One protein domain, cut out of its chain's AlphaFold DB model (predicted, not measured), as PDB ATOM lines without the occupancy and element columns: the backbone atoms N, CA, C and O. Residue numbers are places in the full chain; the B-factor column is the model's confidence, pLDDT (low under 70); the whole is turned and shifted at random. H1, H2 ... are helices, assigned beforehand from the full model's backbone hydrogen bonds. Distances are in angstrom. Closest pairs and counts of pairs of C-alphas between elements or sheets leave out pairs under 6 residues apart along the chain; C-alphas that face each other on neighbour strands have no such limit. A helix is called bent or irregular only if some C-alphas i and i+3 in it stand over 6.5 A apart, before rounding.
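This is residues 2 to 82 of the 83 residues of an uncharacterized protein of Candidatus Korarchaeota archaeon (UniProt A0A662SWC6). A long, bent helix, H1, makes the longest axis, like a shaft whose residues 2 to 28 stick out free from a small head. In the head the chain folds back past the far end of H1, with H3 near it and H4 crossing it at about a right angle, and residues 73 to 82, ending in H5, stick out as a tail. The printed part has 81 residues with five named helices, H1 to H5 in that order, and no named strand; the class is all helix. It is extended, with a radius of gyration of the C-alphas of 19.0 A, and flat, spanning 62 by 33 by 18 A.

H1, residues 2 to 39, begins with C-alpha 2 at (9.737, 32.062, 40.346). By its hydrogen bonds it was assigned as one helix, but it is bent: C-alphas 16 and 19 are 6.5 A apart. Its arms are H1a, residues 2 to 16, 21.3 A long, and H1b, residues 19 to 39, 30.6 A long. H2 is residues 41 to 44, H3 residues 54 to 61, 10.1 A, and H4 residues 65 to 73, 12.1 A. H5, residues 78 to 82, ends with C-alpha 82 at (-25.519, 8.932, 20.096).

H1a and H1b stand at a shallow tilt of 31 degrees. H1b touches H4 with residues 33 to 36 alone, about perpendicular at 89 degrees; the closest C-alphas, of Cys 33 and Trp 68, are 5.6 A apart. H1b and H3 are close but not clearly touching, the closest C-alphas, of Thr 39 and Arg 54, being 7.0 A apart. H2 and H1b meet only through their link. H5 is apart from H4. Each O i to N i+4 pair is within hydrogen-bond range in H1a, H1b, H4 and H5, and 3 of 4 in H3; H2 is too short for one.

The C-alphas of Arg 2 and Gly 45, the two farthest apart, are 62.7 A apart. The printed part has no cut and no long link. Residue 2, residues 47 to 54, residue 78 and residues 80 to 82 have pLDDT under 70.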
ATOM      1  N   ARG A   2      11.120  32.221  39.819       65.25
ATOM      2  CA  ARG A   2       9.737  32.062  40.346       65.25
ATOM      3  C   ARG A   2       8.643  32.739  39.496       65.25
ATOM      4  O   ARG A   2       7.559  32.184  39.362       65.25
ATOM      5  N   GLY A   3       8.938  33.876  38.860       72.19
ATOM      6  CA  GLY A   3       7.974  34.582  37.998       72.19
ATOM      7  C   GLY A   3       7.643  33.859  36.686       72.19
ATOM      8  O   GLY A   3       6.505  33.907  36.231       72.19
ATOM      9  N   LEU A   4       8.609  33.129  36.113       78.38
ATOM     10  CA  LEU A   4       8.414  32.388  34.861       78.38
ATOM     11  C   LEU A   4       7.489  31.177  35.061       78.38
ATOM     12  O   LEU A   4       6.585  30.960  34.263       78.38
ATOM     13  N   LYS A   5       7.642  30.453  36.179       82.56
ATOM     14  CA  LYS A   5       6.731  29.356  36.550       82.56
ATOM     15  C   LYS A   5       5.287  29.836  36.729       82.56
ATOM     16  O   LYS A   5       4.368  29.125  36.340       82.56
ATOM     17  N   ARG A   6       5.083  31.036  37.288       82.06
ATOM     18  CA  ARG A   6       3.740  31.605  37.470       82.06
ATOM     19  C   ARG A   6       3.079  31.942  36.130       82.06
ATOM     20  O   ARG A   6       1.962  31.499  35.903       82.06
ATOM     21  N   LYS A   7       3.805  32.600  35.218       83.56
ATOM     22  CA  LYS A   7       3.304  32.898  33.864       83.56
ATOM     23  C   LYS A   7       2.966  31.638  33.064       83.56
ATOM     24  O   LYS A   7       1.934  31.596  32.411       83.56
ATOM     25  N   ILE A   8       3.803  30.601  33.143       84.00
ATOM     26  CA  ILE A   8       3.539  29.319  32.464       84.00
ATOM     27  C   ILE A   8       2.296  28.639  33.051       84.00
ATOM     28  O   ILE A   8       1.480  28.114  32.304       84.00
ATOM     29  N   ARG A   9       2.111  28.682  34.377       83.12
ATOM     30  CA  ARG A   9       0.918  28.128  35.031       83.12
ATOM     31  C   ARG A   9      -0.356  28.879  34.643       83.12
ATOM     32  O   ARG A   9      -1.358  28.235  34.377       83.12
ATOM     33  N   GLU A  10      -0.322  30.207  34.604       82.62
ATOM     34  CA  GLU A  10      -1.460  31.036  34.178       82.62
ATOM     35  C   GLU A  10      -1.801  30.803  32.701       82.62
ATOM     36  O   GLU A  10      -2.971  30.653  32.358       82.62
ATOM     37  N   PHE A  11      -0.783  30.677  31.843       84.12
ATOM     38  CA  PHE A  11      -0.960  30.344  30.431       84.12
ATOM     39  C   PHE A  11      -1.574  28.955  30.237       84.12
ATOM     40  O   PHE A  11      -2.563  28.818  29.523       84.12
ATOM     41  N   LEU A  12      -1.037  27.931  30.911       82.88
ATOM     42  CA  LEU A  12      -1.573  26.569  30.856       82.88
ATOM     43  C   LEU A  12      -2.986  26.489  31.434       82.88
ATOM     44  O   LEU A  12      -3.805  25.749  30.908       82.88
ATOM     45  N   PHE A  13      -3.287  27.259  32.481       83.06
ATOM     46  CA  PHE A  13      -4.626  27.314  33.060       83.06
ATOM     47  C   PHE A  13      -5.625  27.959  32.093       83.06
ATOM     48  O   PHE A  13      -6.680  27.389  31.854       83.06
ATOM     49  N   GLY A  14      -5.278  29.090  31.473       83.25
ATOM     50  CA  GLY A  14      -6.108  29.694  30.429       83.25
ATOM     51  C   GLY A  14      -6.311  28.747  29.245       83.25
ATOM     52  O   GLY A  14      -7.436  28.544  28.804       83.25
ATOM     53  N   PHE A  15      -5.237  28.102  28.788       83.06
ATOM     54  CA  PHE A  15      -5.277  27.140  27.690       83.06
ATOM     55  C   PHE A  15      -6.180  25.932  27.992       83.06
ATOM     56  O   PHE A  15      -7.050  25.614  27.188       83.06
ATOM     57  N   LEU A  16      -6.035  25.309  29.165       83.62
ATOM     58  CA  LEU A  16      -6.827  24.139  29.567       83.62
ATOM     59  C   LEU A  16      -8.296  24.462  29.855       83.62
ATOM     60  O   LEU A  16      -9.144  23.593  29.698       83.62
ATOM     61  N   VAL A  17      -8.611  25.679  30.300       86.00
ATOM     62  CA  VAL A  17      -9.977  26.058  30.700       86.00
ATOM     63  C   VAL A  17     -10.828  26.508  29.508       86.00
ATOM     64  O   VAL A  17     -12.049  26.366  29.545       86.00
ATOM     65  N   LEU A  18     -10.219  27.000  28.425       85.19
ATOM     66  CA  LEU A  18     -10.950  27.522  27.264       85.19
ATOM     67  C   LEU A  18     -11.848  26.481  26.584       85.19
ATOM     68  O   LEU A  18     -12.965  26.811  26.187       85.19
ATOM     69  N   GLU A  19     -11.376  25.247  26.431       83.94
ATOM     70  CA  GLU A  19     -12.163  24.185  25.797       83.94
ATOM     71  C   GLU A  19     -13.363  23.753  26.658       83.94
ATOM     72  O   GLU A  19     -14.487  23.838  26.157       83.94
ATOM     73  N   PRO A  20     -13.196  23.399  27.952       87.75
ATOM     74  CA  PRO A  20     -14.317  23.107  28.841       87.75
ATOM     75  C   PRO A  20     -15.352  24.230  28.902       87.75
ATOM     76  O   PRO A  20     -16.547  23.955  28.868       87.75
ATOM     77  N   VAL A  21     -14.916  25.495  28.951       89.81
ATOM     78  CA  VAL A  21     -15.835  26.642  29.004       89.81
ATOM     79  C   VAL A  21     -16.695  26.720  27.745       89.81
ATOM     80  O   VAL A  21     -17.910  26.857  27.854       89.81
ATOM     81  N   LYS A  22     -16.101  26.557  26.557       89.31
ATOM     82  CA  LYS A  22     -16.855  26.530  25.292       89.31
ATOM     83  C   LYS A  22     -17.824  25.352  25.225       89.31
ATOM     84  O   LYS A  22     -18.921  25.489  24.690       89.31
ATOM     85  N   THR A  23     -17.432  24.191  25.746       89.25
ATOM     86  CA  THR A  23     -18.308  23.014  25.793       89.25
ATOM     87  C   THR A  23     -19.496  23.243  26.724       89.25
ATOM     88  O   THR A  23     -20.628  22.960  26.340       89.25
ATOM     89  N   LEU A  24     -19.270  23.819  27.907       92.12
ATOM     90  CA  LEU A  24     -20.339  24.169  28.847       92.12
ATOM     91  C   LEU A  24     -21.280  25.233  28.278       92.12
ATOM     92  O   LEU A  24     -22.491  25.127  28.440       92.12
ATOM     93  N   GLU A  25     -20.745  26.230  27.575       92.69
ATOM     94  CA  GLU A  25     -21.547  27.249  26.897       92.69
ATOM     95  C   GLU A  25     -22.461  26.628  25.830       92.69
ATOM     96  O   GLU A  25     -23.659  26.915  25.791       92.69
ATOM     97  N   LYS A  26     -21.933  25.700  25.021       90.88
ATOM     98  CA  LYS A  26     -22.730  24.935  24.050       90.88
ATOM     99  C   LYS A  26     -23.789  24.064  24.728       90.88
ATOM    100  O   LYS A  26     -24.918  24.014  24.246       90.88
ATOM    101  N   ALA A  27     -23.446  23.390  25.824       91.56
ATOM    102  CA  ALA A  27     -24.388  22.565  26.578       91.56
ATOM    103  C   ALA A  27     -25.538  23.411  27.149       91.56
ATOM    104  O   ALA A  27     -26.702  23.079  26.942       91.56
ATOM    105  N   LYS A  28     -25.223  24.565  27.749       93.12
ATOM    106  CA  LYS A  28     -26.214  25.530  28.244       93.12
ATOM    107  C   LYS A  28     -27.148  26.004  27.132       93.12
ATOM    108  O   LYS A  28     -28.361  26.018  27.310       93.12
ATOM    109  N   PHE A  29     -26.600  26.344  25.966       91.62
ATOM    110  CA  PHE A  29     -27.408  26.742  24.812       91.62
ATOM    111  C   PHE A  29     -28.349  25.619  24.340       91.62
ATOM    112  O   PHE A  29     -29.502  25.881  23.996       91.62
ATOM    113  N   ARG A  30     -27.892  24.359  24.356       89.06
ATOM    114  CA  ARG A  30     -28.733  23.194  24.023       89.06
ATOM    115  C   ARG A  30     -29.880  23.016  25.022       89.06
ATOM    116  O   ARG A  30     -31.007  22.762  24.596       89.06
ATOM    117  N   GLU A  31     -29.623  23.190  26.318       91.00
ATOM    118  CA  GLU A  31     -30.664  23.148  27.356       91.00
ATOM    119  C   GLU A  31     -31.687  24.282  27.197       91.00
ATOM    120  O   GLU A  31     -32.894  24.043  27.249       91.00
ATOM    121  N   GLU A  32     -31.225  25.504  26.925       90.75
ATOM    122  CA  GLU A  32     -32.091  26.652  26.630       90.75
ATOM    123  C   GLU A  32     -32.968  26.383  25.402       90.75
ATOM    124  O   GLU A  32     -34.181  26.588  25.453       90.75
ATOM    125  N   CYS A  33     -32.400  25.827  24.330       90.00
ATOM    126  CA  CYS A  33     -33.156  25.424  23.145       90.00
ATOM    127  C   CYS A  33     -34.211  24.350  23.451       90.00
ATOM    128  O   CYS A  33     -35.317  24.400  22.906       90.00
ATOM    129  N   ALA A  34     -33.915  23.389  24.329       88.00
ATOM    130  CA  ALA A  34     -34.885  22.383  24.757       88.00
ATOM    131  C   ALA A  34     -36.035  23.019  25.561       88.00
ATOM    132  O   ALA A  34     -37.208  22.750  25.288       88.00
ATOM    133  N   MET A  35     -35.721  23.931  26.486       86.19
ATOM    134  CA  MET A  35     -36.714  24.675  27.271       86.19
ATOM    135  C   MET A  35     -37.584  25.592  26.393       86.19
ATOM    136  O   MET A  35     -38.805  25.670  26.576       86.19
ATOM    137  N   MET A  36     -36.983  26.250  25.400       87.81
ATOM    138  CA  MET A  36     -37.697  27.017  24.378       87.81
ATOM    139  C   MET A  36     -38.623  26.117  23.566       87.81
ATOM    140  O   MET A  36     -39.782  26.461  23.386       87.81
ATOM    141  N   THR A  37     -38.177  24.929  23.159       86.31
ATOM    142  CA  THR A  37     -39.020  23.963  22.433       86.31
ATOM    143  C   THR A  37     -40.209  23.491  23.275       86.31
ATOM    144  O   THR A  37     -41.321  23.386  22.767       86.31
ATOM    145  N   ALA A  38     -40.020  23.275  24.580       84.12
ATOM    146  CA  ALA A  38     -41.100  22.880  25.486       84.12
ATOM    147  C   ALA A  38     -42.154  23.988  25.704       84.12
ATOM    148  O   ALA A  38     -43.318  23.694  25.972       84.12
ATOM    149  N   THR A  39     -41.771  25.265  25.592       81.81
ATOM    150  CA  THR A  39     -42.647  26.419  25.894       81.81
ATOM    151  C   THR A  39     -43.217  27.117  24.653       81.81
ATOM    152  O   THR A  39     -44.378  27.544  24.671       81.81
ATOM    153  N   LEU A  40     -42.413  27.205  23.590       82.44
ATOM    154  CA  LEU A  40     -42.698  27.773  22.264       82.44
ATOM    155  C   LEU A  40     -42.950  26.687  21.201       82.44
ATOM    156  O   LEU A  40     -42.911  26.958  20.000       82.44
ATOM    157  N   GLY A  41     -43.197  25.443  21.622       79.31
ATOM    158  CA  GLY A  41     -43.493  24.326  20.721       79.31
ATOM    159  C   GLY A  41     -44.734  24.549  19.850       79.31
ATOM    160  O   GLY A  41     -44.852  23.962  18.777       79.31
ATOM    161  N   ASP A  42     -45.617  25.471  20.240       79.62
ATOM    162  CA  ASP A  42     -46.727  25.945  19.412       79.62
ATOM    163  C   ASP A  42     -46.257  26.562  18.088       79.62
ATOM    164  O   ASP A  42     -46.910  26.355  17.068       79.62
ATOM    165  N   MET A  43     -45.099  27.233  18.062       79.62
ATOM    166  CA  MET A  43     -44.501  27.747  16.823       79.62
ATOM    167  C   MET A  43     -44.059  26.626  15.871       79.62
ATOM    168  O   MET A  43     -43.962  26.849  14.667       79.62
ATOM    169  N   LEU A  44     -43.800  25.428  16.402       79.25
ATOM    170  CA  LEU A  44     -43.464  24.221  15.639       79.25
ATOM    171  C   LEU A  44     -44.702  23.359  15.334       79.25
ATOM    172  O   LEU A  44     -44.578  22.313  14.704       79.25
ATOM    173  N   GLY A  45     -45.892  23.771  15.785       76.31
ATOM    174  CA  GLY A  45     -47.125  22.999  15.636       76.31
ATOM    175  C   GLY A  45     -47.272  21.832  16.620       76.31
ATOM    176  O   GLY A  45     -48.194  21.034  16.468       76.31
ATOM    177  N   ILE A  46     -46.405  21.729  17.637       72.94
ATOM    178  CA  ILE A  46     -46.446  20.683  18.671       72.94
ATOM    179  C   ILE A  46     -46.811  21.334  20.016       72.94
ATOM    180  O   ILE A  46     -45.937  21.847  20.722       72.94
ATOM    181  N   PRO A  47     -48.097  21.361  20.404       66.31
ATOM    182  CA  PRO A  47     -48.509  21.999  21.647       66.31
ATOM    183  C   PRO A  47     -48.145  21.114  22.849       66.31
ATOM    184  O   PRO A  47     -48.825  20.132  23.130       66.31
ATOM    185  N   PHE A  48     -47.082  21.471  23.574       64.38
ATOM    186  CA  PHE A  48     -46.644  20.730  24.767       64.38
ATOM    187  C   PHE A  48     -47.298  21.226  26.077       64.38
ATOM    188  O   PHE A  48     -47.535  20.421  26.973       64.38
ATOM    189  N   ALA A  49     -47.647  22.519  26.205       63.53
ATOM    190  CA  ALA A  49     -48.300  23.064  27.409       63.53
ATOM    191  C   ALA A  49     -49.185  24.313  27.151       63.53
ATOM    192  O   ALA A  49     -48.817  25.165  26.330       63.53
ATOM    193  N   PRO A  50     -50.319  24.484  27.874       61.84
ATOM    194  CA  PRO A  50     -51.101  25.722  27.886       61.84
ATOM    195  C   PRO A  50     -50.337  26.810  28.662       61.84
ATOM    196  O   PRO A  50     -49.954  26.608  29.817       61.84
ATOM    197  N   PRO A  51     -50.054  27.974  28.062       64.06
ATOM    198  CA  PRO A  51     -48.888  28.734  28.464       64.06
ATOM    199  C   PRO A  51     -49.275  29.926  29.349       64.06
ATOM    200  O   PRO A  51     -49.192  31.080  28.934       64.06
ATOM    201  N   ILE A  52     -49.661  29.671  30.599       66.94
ATOM    202  CA  ILE A  52     -50.054  30.747  31.536       66.94
ATOM    203  C   ILE A  52     -48.920  31.791  31.712       66.94
ATOM    204  O   ILE A  52     -49.184  32.965  31.953       66.94
ATOM    205  N   TYR A  53     -47.658  31.399  31.478       67.88
ATOM    206  CA  TYR A  53     -46.472  32.262  31.579       67.88
ATOM    207  C   TYR A  53     -45.745  32.546  30.245       67.88
ATOM    208  O   TYR A  53     -44.605  33.021  30.276       67.88
ATOM    209  N   ARG A  54     -46.364  32.302  29.069       68.81
ATOM    210  CA  ARG A  54     -45.668  32.422  27.761       68.81
ATOM    211  C   ARG A  54     -45.030  33.779  27.550       68.81
ATOM    212  O   ARG A  54     -43.874  33.855  27.172       68.81
ATOM    213  N   LEU A  55     -45.796  34.843  27.778       75.56
ATOM    214  CA  LEU A  55     -45.422  36.191  27.354       75.56
ATOM    215  C   LEU A  55     -44.208  36.719  28.123       75.56
ATOM    216  O   LEU A  55     -43.369  37.417  27.560       75.56
ATOM    217  N   ARG A  56     -44.075  36.333  29.397       81.00
ATOM    218  CA  ARG A  56     -42.931  36.727  30.224       81.00
ATOM    219  C   ARG A  56     -41.664  35.970  29.835       81.00
ATOM    220  O   ARG A  56     -40.591  36.562  29.803       81.00
ATOM    221  N   LEU A  57     -41.800  34.683  29.518       79.31
ATOM    222  CA  LEU A  57     -40.692  33.871  29.022       79.31
ATOM    223  C   LEU A  57     -40.288  34.298  27.605       79.31
ATOM    224  O   LEU A  57     -39.105  34.422  27.325       79.31
ATOM    225  N   LEU A  58     -41.253  34.620  26.741       81.06
ATOM    226  CA  LEU A  58     -41.014  35.082  25.373       81.06
ATOM    227  C   LEU A  58     -40.113  36.320  25.338       81.06
ATOM    228  O   LEU A  58     -39.236  36.396  24.487       81.06
ATOM    229  N   ALA A  59     -40.274  37.255  26.278       84.00
ATOM    230  CA  ALA A  59     -39.401  38.423  26.378       84.00
ATOM    231  C   ALA A  59     -37.938  38.053  26.689       84.00
ATOM    232  O   ALA A  59     -37.027  38.682  26.157       84.00
ATOM    233  N   ALA A  60     -37.707  37.021  27.508       85.94
ATOM    234  CA  ALA A  60     -36.364  36.508  27.786       85.94
ATOM    235  C   ALA A  60     -35.783  35.747  26.583       85.94
ATOM    236  O   ALA A  60     -34.590  35.835  26.306       85.94
ATOM    237  N   TRP A  61     -36.638  35.039  25.844       87.69
ATOM    238  CA  TRP A  61     -36.240  34.243  24.688       87.69
ATOM    239  C   TRP A  61     -36.106  35.044  23.394       87.69
ATOM    240  O   TRP A  61     -35.419  34.587  22.488       87.69
ATOM    241  N   ALA A  62     -36.701  36.236  23.303       88.06
ATOM    242  CA  ALA A  62     -36.715  37.091  22.116       88.06
ATOM    243  C   ALA A  62     -35.371  37.185  21.357       88.06
ATOM    244  O   ALA A  62     -35.380  36.958  20.146       88.06
ATOM    245  N   PRO A  63     -34.213  37.442  22.007       89.56
ATOM    246  CA  PRO A  63     -32.931  37.503  21.299       89.56
ATOM    247  C   PRO A  63     -32.423  36.136  20.806       89.56
ATOM    248  O   PRO A  63     -31.620  36.081  19.878       89.56
ATOM    249  N   LEU A  64     -32.881  35.035  21.408       89.81
ATOM    250  CA  LEU A  64     -32.431  33.669  21.129       89.81
ATOM    251  C   LEU A  64     -33.330  32.925  20.131       89.81
ATOM    252  O   LEU A  64     -32.927  31.879  19.630       89.81
ATOM    253  N   ILE A  65     -34.513  33.455  19.789       89.38
ATOM    254  CA  ILE A  65     -35.488  32.785  18.904       89.38
ATOM    255  C   ILE A  65     -34.876  32.407  17.553       89.38
ATOM    256  O   ILE A  65     -35.086  31.293  17.081       89.38
ATOM    257  N   GLU A  66     -34.110  33.297  16.922       89.44
ATOM    258  CA  GLU A  66     -33.518  33.013  15.609       89.44
ATOM    259  C   GLU A  66     -32.415  31.948  15.680       89.44
ATOM    260  O   GLU A  66     -32.296  31.117  14.780       89.44
ATOM    261  N   ALA A  67     -31.635  31.929  16.764       91.00
ATOM    262  CA  ALA A  67     -30.633  30.890  16.996       91.00
ATOM    263  C   ALA A  67     -31.299  29.537  17.287       91.00
ATOM    264  O   ALA A  67     -30.909  28.522  16.717       91.00
ATOM    265  N   TRP A  68     -32.356  29.540  18.101       91.00
ATOM    266  CA  TRP A  68     -33.158  28.360  18.404       91.00
ATOM    267  C   TRP A  68     -33.822  27.774  17.156       91.00
ATOM    268  O   TRP A  68     -33.692  26.580  16.916       91.00
ATOM    269  N   LYS A  69     -34.470  28.592  16.313       88.75
ATOM    270  CA  LYS A  69     -35.067  28.124  15.048       88.75
ATOM    271  C   LYS A  69     -34.033  27.423  14.171       88.75
ATOM    272  O   LYS A  69     -34.311  26.354  13.635       88.75
ATOM    273  N   LYS A  70     -32.839  28.013  14.042       90.94
ATOM    274  CA  LYS A  70     -31.735  27.410  13.287       90.94
ATOM    275  C   LYS A  70     -31.298  26.087  13.900       90.94
ATOM    276  O   LYS A  70     -31.111  25.143  13.154       90.94
ATOM    277  N   GLU A  71     -31.180  26.004  15.222       88.19
ATOM    278  CA  GLU A  71     -30.755  24.780  15.912       88.19
ATOM    279  C   GLU A  71     -31.808  23.664  15.855       88.19
ATOM    280  O   GLU A  71     -31.458  22.497  15.713       88.19
ATOM    281  N   VAL A  72     -33.097  24.003  15.922       87.38
ATOM    282  CA  VAL A  72     -34.197  23.033  15.796       87.38
ATOM    283  C   VAL A  72     -34.288  22.470  14.380       87.38
ATOM    284  O   VAL A  72     -34.563  21.284  14.214       87.38
ATOM    285  N   LEU A  73     -34.070  23.311  13.367       86.31
ATOM    286  CA  LEU A  73     -34.112  22.914  11.959       86.31
ATOM    287  C   LEU A  73     -32.781  22.341  11.454       86.31
ATOM    288  O   LEU A  73     -32.738  21.796  10.352       86.31
ATOM    289  N   ARG A  74     -31.698  22.474  12.228       88.69
ATOM    290  CA  ARG A  74     -30.386  21.927  11.887       88.69
ATOM    291  C   ARG A  74     -30.468  20.407  11.874       88.69
ATOM    292  O   ARG A  74     -30.932  19.782  12.828       88.69
ATOM    293  N   GLU A  75     -29.976  19.808  10.797       83.62
ATOM    294  CA  GLU A  75     -29.784  18.364  10.746       83.62
ATOM    295  C   GLU A  75     -28.784  17.955  11.828       83.62
ATOM    296  O   GLU A  75     -27.657  18.450  11.875       83.62
ATOM    297  N   LYS A  76     -29.217  17.072  12.731       79.62
ATOM    298  CA  LYS A  76     -28.347  16.501  13.759       79.62
ATOM    299  C   LYS A  76     -27.635  15.284  13.194       79.62
ATOM    300  O   LYS A  76     -28.292  14.291  12.839       79.62
ATOM    301  N   ASP A  77     -26.312  15.373  13.141       76.50
ATOM    302  CA  ASP A  77     -25.437  14.284  12.725       76.50
ATOM    303  C   ASP A  77     -25.604  13.064  13.635       76.50
ATOM    304  O   ASP A  77     -25.998  13.163  14.798       76.50
ATOM    305  N   VAL A  78     -25.294  11.878  13.110       68.81
ATOM    306  CA  VAL A  78     -25.480  10.599  13.824       68.81
ATOM    307  C   VAL A  78     -24.697  10.564  15.141       68.81
ATOM    308  O   VAL A  78     -25.167   9.992  16.119       68.81
ATOM    309  N   VAL A  79     -23.541  11.232  15.186       70.31
ATOM    310  CA  VAL A  79     -22.704  11.354  16.388       70.31
ATOM    311  C   VAL A  79     -23.394  12.202  17.464       70.31
ATOM    312  O   VAL A  79     -23.385  11.820  18.625       70.31
ATOM    313  N   GLU A  80     -24.087  13.281  17.084       67.69
ATOM    314  CA  GLU A  80     -24.869  14.106  18.022       67.69
ATOM    315  C   GLU A  80     -26.146  13.405  18.524       67.69
ATOM    316  O   GLU A  80     -26.748  13.866  19.489       67.69
ATOM    317  N   LYS A  81     -26.600  12.332  17.860       61.38
ATOM    318  CA  LYS A  81     -27.751  11.513  18.290       61.38
ATOM    319  C   LYS A  81     -27.362  10.367  19.232       61.38
ATOM    320  O   LYS A  81     -28.256   9.750  19.808       61.38
ATOM    321  N   LEU A  82     -26.073  10.030  19.294       54.28
ATOM    322  CA  LEU A  82     -25.519   8.932  20.096       54.28
ATOM    323  C   LEU A  82     -24.962   9.401  21.447       54.28
ATOM    324  O   LEU A  82     -24.841   8.575  22.351       54.28
TER     325      LEU A  82